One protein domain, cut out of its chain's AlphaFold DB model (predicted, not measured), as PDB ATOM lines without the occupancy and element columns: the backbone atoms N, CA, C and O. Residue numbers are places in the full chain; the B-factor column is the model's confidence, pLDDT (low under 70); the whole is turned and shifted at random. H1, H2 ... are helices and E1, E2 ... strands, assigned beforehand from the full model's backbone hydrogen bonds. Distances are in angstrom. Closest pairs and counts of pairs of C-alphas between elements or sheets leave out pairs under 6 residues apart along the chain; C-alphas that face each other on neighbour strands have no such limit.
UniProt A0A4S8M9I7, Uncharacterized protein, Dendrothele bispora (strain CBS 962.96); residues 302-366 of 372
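AT A GLANCE: This is residues 302 to 366 of the 372 residues of an uncharacterized protein of Dendrothele bispora (strain CBS 962.96) (UniProt A0A4S8M9I7). A long helical hairpin, H1 and H2, makes most of the rod; the short H3 packs on H1 near the hairpin's open end, and a small two-strand hairpin, E1 and E2, lies beyond that end, well away from both long helices. The printed part has 65 residues with three named helices and two named strands, in the order H1, H2, H3, E1, E2; the two strands form an antiparallel sheet, E1 - E2. The class is mostly helix. The whole is loose, with a radius of gyration of the C-alphas of 15.2 A, and spans 50 by 24 by 14 A.

IN THESE COORDINATES: E1 is residues 357 to 359 and E2 is residues 362 to 364, where C-alpha 364 stands at (15.656, -28.955, 9.105). H1, residues 302 to 327, measures 37.4 A from C-alpha 302 at (17.646, -37.853, -7.461) to C-alpha 327 at (-8.037, -14.913, -21.925). H2, residues 330 to 346, measures 24.4 A. H3 is residues 348 to 351.

HOW THE PARTS SIT: E1 and E2 form a hairpin, antiparallel at 131 degrees; N 364 and O 357 are 2.8 A apart and N 357 and O 364 3.0 A, within hydrogen-bond range. Both strands are apart from H1 and H2, and E2 is apart from H3. H3 touches H1 at residues 303 to 310 alone; the closest C-alphas are those of Arg 306 and Met 351, 4.9 A apart. H3 and H2 are close but not clearly touching, their closest C-alphas, of Val 343 and Gly 350, 8.0 A apart. H1 and H2 touch as a helical hairpin, at a shallow tilt of 22 degrees, opposite ways; their closest C-alphas, of Cys 317 and Leu 340, are 5.2 A apart. Every O i to N i+4 pair is within hydrogen-bond range in H1, and 12 of 13 in H2; H3 is too short for such a pair.

THE WHOLE: The C-alphas of Glu 326 and Gly 360, the two farthest apart, are 50.8 A apart. The printed part has no cut, and its four links are tight. Mean pLDDT of the printed part is 85.9; residues 353 to 359 and 362 to 366 are under 70.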
ATOM      1  N   GLN A 302      18.059 -39.139  -8.032       86.19
ATOM      2  CA  GLN A 302      17.646 -37.853  -7.461       86.19
ATOM      3  C   GLN A 302      17.767 -36.708  -8.478       86.19
ATOM      4  O   GLN A 302      16.838 -35.921  -8.651       86.19
ATOM      5  N   ARG A 303      18.885 -36.630  -9.215       85.38
ATOM      6  CA  ARG A 303      19.078 -35.597 -10.246       85.38
ATOM      7  C   ARG A 303      18.042 -35.693 -11.371       85.38
ATOM      8  O   ARG A 303      17.548 -34.662 -11.825       85.38
ATOM      9  N   ARG A 304      17.697 -36.906 -11.821       81.31
ATOM     10  CA  ARG A 304      16.651 -37.120 -12.839       81.31
ATOM     11  C   ARG A 304      15.282 -36.675 -12.334       81.31
ATOM     12  O   ARG A 304      14.568 -36.000 -13.067       81.31
ATOM     13  N   GLU A 305      14.942 -37.002 -11.092       85.56
ATOM     14  CA  GLU A 305      13.685 -36.574 -10.469       85.56
ATOM     15  C   GLU A 305      13.599 -35.046 -10.366       85.56
ATOM     16  O   GLU A 305      12.592 -34.463 -10.766       85.56
ATOM     17  N   ARG A 306      14.674 -34.382  -9.917       89.00
ATOM     18  CA  ARG A 306      14.763 -32.912  -9.880       89.00
ATOM     19  C   ARG A 306      14.614 -32.292 -11.269       89.00
ATOM     20  O   ARG A 306      13.830 -31.366 -11.452       89.00
ATOM     21  N   SER A 307      15.311 -32.839 -12.265       88.19
ATOM     22  CA  SER A 307      15.225 -32.369 -13.652       88.19
ATOM     23  C   SER A 307      13.821 -32.545 -14.236       88.19
ATOM     24  O   SER A 307      13.328 -31.645 -14.916       88.19
ATOM     25  N   HIS A 308      13.157 -33.666 -13.942       86.06
ATOM     26  CA  HIS A 308      11.778 -33.899 -14.359       86.06
ATOM     27  C   HIS A 308      10.826 -32.881 -13.721       86.06
ATOM     28  O   HIS A 308      10.047 -32.247 -14.428       86.06
ATOM     29  N   LYS A 309      10.938 -32.650 -12.407       90.19
ATOM     30  CA  LYS A 309      10.141 -31.639 -11.694       90.19
ATOM     31  C   LYS A 309      10.359 -30.236 -12.242       90.19
ATOM     32  O   LYS A 309       9.372 -29.544 -12.478       90.19
ATOM     33  N   PHE A 310      11.612 -29.841 -12.480       94.00
ATOM     34  CA  PHE A 310      11.948 -28.558 -13.102       94.00
ATOM     35  C   PHE A 310      11.215 -28.399 -14.435       94.00
ATOM     36  O   PHE A 310      10.454 -27.451 -14.620       94.00
ATOM     37  N   SER A 311      11.394 -29.370 -15.337       91.62
ATOM     38  CA  SER A 311      10.789 -29.350 -16.669       91.62
ATOM     39  C   SER A 311       9.264 -29.269 -16.599       91.62
ATOM     40  O   SER A 311       8.663 -28.432 -17.272       91.62
ATOM     41  N   THR A 312       8.636 -30.103 -15.769       92.56
ATOM     42  CA  THR A 312       7.177 -30.143 -15.608       92.56
ATOM     43  C   THR A 312       6.642 -28.834 -15.028       92.56
ATOM     44  O   THR A 312       5.725 -28.244 -15.596       92.56
ATOM     45  N   ARG A 313       7.235 -28.321 -13.940       95.12
ATOM     46  CA  ARG A 313       6.816 -27.054 -13.309       95.12
ATOM     47  C   ARG A 313       6.980 -25.873 -14.261       95.12
ATOM     48  O   ARG A 313       6.062 -25.066 -14.389       95.12
ATOM     49  N   ARG A 314       8.101 -25.811 -14.984       96.88
ATOM     50  CA  ARG A 314       8.347 -24.787 -16.005       96.88
ATOM     51  C   ARG A 314       7.306 -24.853 -17.121       96.88
ATOM     52  O   ARG A 314       6.758 -23.822 -17.505       96.88
ATOM     53  N   GLN A 315       6.994 -26.053 -17.614       95.31
ATOM     54  CA  GLN A 315       5.980 -26.248 -18.651       95.31
ATOM     55  C   GLN A 315       4.585 -25.813 -18.180       95.31
ATOM     56  O   GLN A 315       3.880 -25.147 -18.941       95.31
ATOM     57  N   ILE A 316       4.202 -26.144 -16.941       95.69
ATOM     58  CA  ILE A 316       2.934 -25.708 -16.339       95.69
ATOM     59  C   ILE A 316       2.885 -24.179 -16.286       95.69
ATOM     60  O   ILE A 316       1.963 -23.590 -16.846       95.69
ATOM     61  N   CYS A 317       3.902 -23.531 -15.706       97.38
ATOM     62  CA  CYS A 317       3.929 -22.072 -15.571       97.38
ATOM     63  C   CYS A 317       3.871 -21.371 -16.935       97.38
ATOM     64  O   CYS A 317       3.094 -20.433 -17.120       97.38
ATOM     65  N   ALA A 318       4.630 -21.857 -17.921       96.75
ATOM     66  CA  ALA A 318       4.615 -21.315 -19.279       96.75
ATOM     67  C   ALA A 318       3.253 -21.498 -19.973       96.75
ATOM     68  O   ALA A 318       2.793 -20.609 -20.689       96.75
ATOM     69  N   THR A 319       2.594 -22.640 -19.758       97.00
ATOM     70  CA  THR A 319       1.274 -22.931 -20.340       97.00
ATOM     71  C   THR A 319       0.193 -22.056 -19.714       97.00
ATOM     72  O   THR A 319      -0.575 -21.439 -20.448       97.00
ATOM     73  N   MET A 320       0.186 -21.925 -18.386       97.94
ATOM     74  CA  MET A 320      -0.751 -21.057 -17.666       97.94
ATOM     75  C   MET A 320      -0.562 -19.589 -18.047       97.94
ATOM     76  O   MET A 320      -1.531 -18.904 -18.355       97.94
ATOM     77  N   THR A 321       0.687 -19.127 -18.122       97.75
ATOM     78  CA  THR A 321       1.018 -17.768 -18.578       97.75
ATOM     79  C   THR A 321       0.473 -17.496 -19.980       97.75
ATOM     80  O   THR A 321      -0.119 -16.444 -20.221       97.75
ATOM     81  N   ARG A 322       0.642 -18.445 -20.913       97.31
ATOM     82  CA  ARG A 322       0.112 -18.324 -22.278       97.31
ATOM     83  C   ARG A 322      -1.416 -18.238 -22.274       97.31
ATOM     84  O   ARG A 322      -1.961 -17.294 -22.834       97.31
ATOM     85  N   HIS A 323      -2.078 -19.170 -21.596       97.38
ATOM     86  CA  HIS A 323      -3.538 -19.224 -21.522       97.38
ATOM     87  C   HIS A 323      -4.148 -17.954 -20.900       97.38
ATOM     88  O   HIS A 323      -5.130 -17.412 -21.402       97.38
ATOM     89  N   LEU A 324      -3.546 -17.433 -19.827       97.81
ATOM     90  CA  LEU A 324      -4.028 -16.223 -19.153       97.81
ATOM     91  C   LEU A 324      -3.821 -14.958 -19.991       97.81
ATOM     92  O   LEU A 324      -4.645 -14.047 -19.944       97.81
ATOM     93  N   ARG A 325      -2.762 -14.923 -20.809       97.19
ATOM     94  CA  ARG A 325      -2.557 -13.860 -21.799       97.19
ATOM     95  C   ARG A 325      -3.624 -13.893 -22.895       97.19
ATOM     96  O   ARG A 325      -4.087 -12.838 -23.305       97.19
ATOM     97  N   GLU A 326      -4.016 -15.082 -23.350       97.81
ATOM     98  CA  GLU A 326      -5.059 -15.266 -24.371       97.81
ATOM     99  C   GLU A 326      -6.463 -14.922 -23.849       97.81
ATOM    100  O   GLU A 326      -7.285 -14.398 -24.594       97.81
ATOM    101  N   THR A 327      -6.732 -15.173 -22.565       97.94
ATOM    102  CA  THR A 327      -8.037 -14.913 -21.925       97.94
ATOM    103  C   THR A 327      -8.171 -13.515 -21.311       97.94
ATOM    104  O   THR A 327      -9.266 -13.134 -20.906       97.94
ATOM    105  N   GLY A 328      -7.086 -12.737 -21.235       97.69
ATOM    106  CA  GLY A 328      -7.097 -11.369 -20.702       97.69
ATOM    107  C   GLY A 328      -7.192 -11.264 -19.173       97.69
ATOM    108  O   GLY A 328      -7.482 -10.187 -18.651       97.69
ATOM    109  N   ASN A 329      -6.944 -12.347 -18.429       97.69
ATOM    110  CA  ASN A 329      -6.964 -12.333 -16.961       97.69
ATOM    111  C   ASN A 329      -5.623 -11.825 -16.392       97.69
ATOM    112  O   ASN A 329      -4.716 -12.601 -16.080       97.69
ATOM    113  N   ASN A 330      -5.507 -10.500 -16.264       97.31
ATOM    114  CA  ASN A 330      -4.268  -9.823 -15.857       97.31
ATOM    115  C   ASN A 330      -3.821 -10.134 -14.420       97.31
ATOM    116  O   ASN A 330      -2.621 -10.217 -14.166       97.31
ATOM    117  N   GLU A 331      -4.752 -10.327 -13.484       95.94
ATOM    118  CA  GLU A 331      -4.418 -10.584 -12.078       95.94
ATOM    119  C   GLU A 331      -3.709 -11.935 -11.919       95.94
ATOM    120  O   GLU A 331      -2.596 -12.014 -11.393       95.94
ATOM    121  N   SER A 332      -4.297 -12.999 -12.474       96.06
ATOM    122  CA  SER A 332      -3.688 -14.335 -12.446       96.06
ATOM    123  C   SER A 332      -2.410 -14.406 -13.288       96.06
ATOM    124  O   SER A 332      -1.499 -15.179 -12.978       96.06
ATOM    125  N   LEU A 333      -2.319 -13.601 -14.353       97.25
ATOM    126  CA  LEU A 333      -1.134 -13.531 -15.208       97.25
ATOM    127  C   LEU A 333       0.102 -13.039 -14.439       97.25
ATOM    128  O   LEU A 333       1.192 -13.571 -14.654       97.25
ATOM    129  N   ILE A 334      -0.049 -12.065 -13.533       97.19
ATOM    130  CA  ILE A 334       1.059 -11.568 -12.696       97.19
ATOM    131  C   ILE A 334       1.609 -12.697 -11.820       97.19
ATOM    132  O   ILE A 334       2.821 -12.920 -11.800       97.19
ATOM    133  N   PHE A 335       0.726 -13.452 -11.161       97.00
ATOM    134  CA  PHE A 335       1.118 -14.584 -10.322       97.00
ATOM    135  C   PHE A 335       1.895 -15.648 -11.110       97.00
ATOM    136  O   PHE A 335       2.998 -16.026 -10.713       97.00
ATOM    137  N   TRP A 336       1.363 -16.115 -12.245       97.50
ATOM    138  CA  TRP A 336       2.011 -17.183 -13.019       97.50
ATOM    139  C   TRP A 336       3.311 -16.742 -13.696       97.50
ATOM    140  O   TRP A 336       4.229 -17.555 -13.813       97.50
ATOM    141  N   ASN A 337       3.435 -15.465 -14.070       97.62
ATOM    142  CA  ASN A 337       4.714 -14.903 -14.509       97.62
ATOM    143  C   ASN A 337       5.744 -14.903 -13.375       97.62
ATOM    144  O   ASN A 337       6.874 -15.340 -13.582       97.62
ATOM    145  N   ALA A 338       5.361 -14.456 -12.174       96.50
ATOM    146  CA  ALA A 338       6.249 -14.483 -11.014       96.50
ATOM    147  C   ALA A 338       6.673 -15.922 -10.667       96.50
ATOM    148  O   ALA A 338       7.853 -16.172 -10.421       96.50
ATOM    149  N   ALA A 339       5.744 -16.882 -10.733       96.81
ATOM    150  CA  ALA A 339       6.035 -18.301 -10.539       96.81
ATOM    151  C   ALA A 339       6.999 -18.851 -11.604       96.81
ATOM    152  O   ALA A 339       7.933 -19.575 -11.261       96.81
ATOM    153  N   LEU A 340       6.818 -18.490 -12.881       97.00
ATOM    154  CA  LEU A 340       7.731 -18.889 -13.957       97.00
ATOM    155  C   LEU A 340       9.149 -18.357 -13.708       97.00
ATOM    156  O   LEU A 340      10.098 -19.137 -13.761       97.00
ATOM    157  N   ILE A 341       9.279 -17.070 -13.373       96.44
ATOM    158  CA  ILE A 341      10.566 -16.440 -13.041       96.44
ATOM    159  C   ILE A 341      11.210 -17.137 -11.838       96.44
ATOM    160  O   ILE A 341      12.403 -17.435 -11.862       96.44
ATOM    161  N   ALA A 342      10.430 -17.437 -10.796       95.38
ATOM    162  CA  ALA A 342      10.924 -18.143  -9.618       95.38
ATOM    163  C   ALA A 342      11.440 -19.548  -9.968       95.38
ATOM    164  O   ALA A 342      12.537 -19.912  -9.551       95.38
ATOM    165  N   VAL A 343      10.700 -20.321 -10.773       95.19
ATOM    166  CA  VAL A 343      11.135 -21.650 -11.238       95.19
ATOM    167  C   VAL A 343      12.418 -21.548 -12.061       95.19
ATOM    168  O   VAL A 343      13.337 -22.333 -11.834       95.19
ATOM    169  N   GLU A 344      12.512 -20.585 -12.980       93.94
ATOM    170  CA  GLU A 344      13.711 -20.385 -13.803       93.94
ATOM    171  C   GLU A 344      14.923 -19.931 -12.978       93.94
ATOM    172  O   GLU A 344      16.041 -20.346 -13.277       93.94
ATOM    173  N   ARG A 345      14.716 -19.159 -11.902       93.38
ATOM    174  CA  ARG A 345      15.785 -18.739 -10.981       93.38
ATOM    175  C   ARG A 345      16.248 -19.858 -10.041       93.38
ATOM    176  O   ARG A 345      17.419 -19.887  -9.679       93.38
ATOM    177  N   LEU A 346      15.343 -20.747  -9.626       90.69
ATOM    178  CA  LEU A 346      15.655 -21.891  -8.758       90.69
ATOM    179  C   LEU A 346      16.406 -23.018  -9.488       90.69
ATOM    180  O   LEU A 346      17.133 -23.773  -8.842       90.69
ATOM    181  N   ASP A 347      16.234 -23.120 -10.809       92.62
ATOM    182  CA  ASP A 347      16.822 -24.154 -11.671       92.62
ATOM    183  C   ASP A 347      16.534 -25.595 -11.174       92.62
ATOM    184  O   ASP A 347      15.684 -25.837 -10.311       92.62
ATOM    185  N   ILE A 348      17.209 -26.597 -11.742       89.56
ATOM    186  CA  ILE A 348      17.103 -28.012 -11.366       89.56
ATOM    187  C   ILE A 348      17.452 -28.225  -9.885       89.56
ATOM    188  O   ILE A 348      16.833 -29.062  -9.221       89.56
ATOM    189  N   ASP A 349      18.420 -27.481  -9.351       85.69
ATOM    190  CA  ASP A 349      18.897 -27.672  -7.979       85.69
ATOM    191  C   ASP A 349      17.877 -27.223  -6.922       85.69
ATOM    192  O   ASP A 349      17.831 -27.812  -5.841       85.69
ATOM    193  N   GLY A 350      16.989 -26.279  -7.249       89.12
ATOM    194  CA  GLY A 350      15.871 -25.870  -6.394       89.12
ATOM    195  C   GLY A 350      14.643 -26.790  -6.446       89.12
ATOM    196  O   GLY A 350      13.610 -26.460  -5.871       89.12
ATOM    197  N   MET A 351      14.713 -27.943  -7.126       89.50
ATOM    198  CA  MET A 351      13.592 -28.894  -7.255       89.50
ATOM    199  C   MET A 351      13.682 -30.104  -6.311       89.50
ATOM    200  O   MET A 351      13.122 -31.168  -6.606       89.50
ATOM    201  N   SER A 352      14.416 -29.983  -5.201       80.12
ATOM    202  CA  SER A 352      14.517 -31.040  -4.185       80.12
ATOM    203  C   SER A 352      13.223 -31.152  -3.369       80.12
ATOM    204  O   SER A 352      12.713 -30.144  -2.901       80.12
ATOM    205  N   ASP A 353      12.709 -32.371  -3.163       65.62
ATOM    206  CA  ASP A 353      11.636 -32.613  -2.171       65.62
ATOM    207  C   ASP A 353      12.209 -32.793  -0.761       65.62
ATOM    208  O   ASP A 353      11.526 -32.574   0.235       65.62
ATOM    209  N   GLN A 354      13.474 -33.215  -0.686       57.81
ATOM    210  CA  GLN A 354      14.226 -33.334   0.553       57.81
ATOM    211  C   GLN A 354      14.916 -31.997   0.799       57.81
ATOM    212  O   GLN A 354      16.088 -31.807   0.477       57.81
ATOM    213  N   GLU A 355      14.153 -31.037   1.307       51.06
ATOM    214  CA  GLU A 355      14.693 -29.946   2.117       51.06
ATOM    215  C   GLU A 355      14.831 -30.460   3.553       51.06
ATOM    216  O   GLU A 355      14.219 -29.940   4.467       51.06
ATOM    217  N   THR A 356      15.530 -31.563   3.772       48.59
ATOM    218  CA  THR A 356      15.808 -32.035   5.127       48.59
ATOM    219  C   THR A 356      17.307 -32.185   5.234       48.59
ATOM    220  O   THR A 356      17.890 -33.192   4.846       48.59
ATOM    221  N   ILE A 357      17.942 -31.100   5.666       53.25
ATOM    222  CA  ILE A 357      19.326 -31.142   6.123       53.25
ATOM    223  C   ILE A 357      19.258 -31.626   7.566       53.25
ATOM    224  O   ILE A 357      18.528 -31.049   8.363       53.25
ATOM    225  N   GLU A 358      19.965 -32.705   7.890       51.66
ATOM    226  CA  GLU A 358      20.154 -33.092   9.285       51.66
ATOM    227  C   GLU A 358      21.244 -32.212   9.893       51.66
ATOM    228  O   GLU A 358      22.422 -32.351   9.565       51.66
ATOM    229  N   GLU A 359      20.855 -31.285  10.761       59.03
ATOM    230  CA  GLU A 359      21.778 -30.455  11.533       59.03
ATOM    231  C   GLU A 359      21.472 -30.693  13.015       59.03
ATOM    232  O   GLU A 359      20.337 -30.568  13.465       59.03
ATOM    233  N   GLY A 360      22.466 -31.185  13.762       73.94
ATOM    234  CA  GLY A 360      22.270 -31.612  15.155       73.94
ATOM    235  C   GLY A 360      21.448 -32.898  15.348       73.94
ATOM    236  O   GLY A 360      21.056 -33.188  16.472       73.94
ATOM    237  N   GLY A 361      21.201 -33.679  14.290       70.62
ATOM    238  CA  GLY A 361      20.363 -34.888  14.348       70.62
ATOM    239  C   GLY A 361      18.866 -34.632  14.136       70.62
ATOM    240  O   GLY A 361      18.074 -35.566  14.229       70.62
ATOM    241  N   GLU A 362      18.477 -33.397  13.810       53.19
ATOM    242  CA  GLU A 362      17.108 -33.036  13.444       53.19
ATOM    243  C   GLU A 362      17.017 -32.661  11.963       53.19
ATOM    244  O   GLU A 362      17.903 -32.010  11.414       53.19
ATOM    245  N   GLN A 363      15.927 -33.064  11.308       54.97
ATOM    246  CA  GLN A 363      15.658 -32.724   9.914       54.97
ATOM    247  C   GLN A 363      15.143 -31.282   9.796       54.97
ATOM    248  O   GLN A 363      13.988 -31.001  10.120       54.97
ATOM    249  N   ILE A 364      15.973 -30.378   9.274       58.91
ATOM    250  CA  ILE A 364      15.656 -28.955   9.105       58.91
ATOM    251  C   ILE A 364      15.377 -28.621   7.632       58.91
ATOM    252  O   ILE A 364      16.142 -28.995   6.737       58.91
ATOM    253  N   LYS A 365      14.294 -27.866   7.385       52.16
ATOM    254  CA  LYS A 365      13.972 -27.257   6.082       52.16
ATOM    255  C   LYS A 365      14.734 -25.960   5.881       52.16
ATOM    256  O   LYS A 365      14.400 -24.942   6.481       52.16
ATOM    257  N   VAL A 366      15.746 -25.990   5.018       52.84
ATOM    258  CA  VAL A 366      16.533 -24.799   4.684       52.84
ATOM    259  C   VAL A 366      15.963 -24.138   3.439       52.84
ATOM    260  O   VAL A 366      16.253 -24.539   2.311       52.84
TER     261      VAL A 366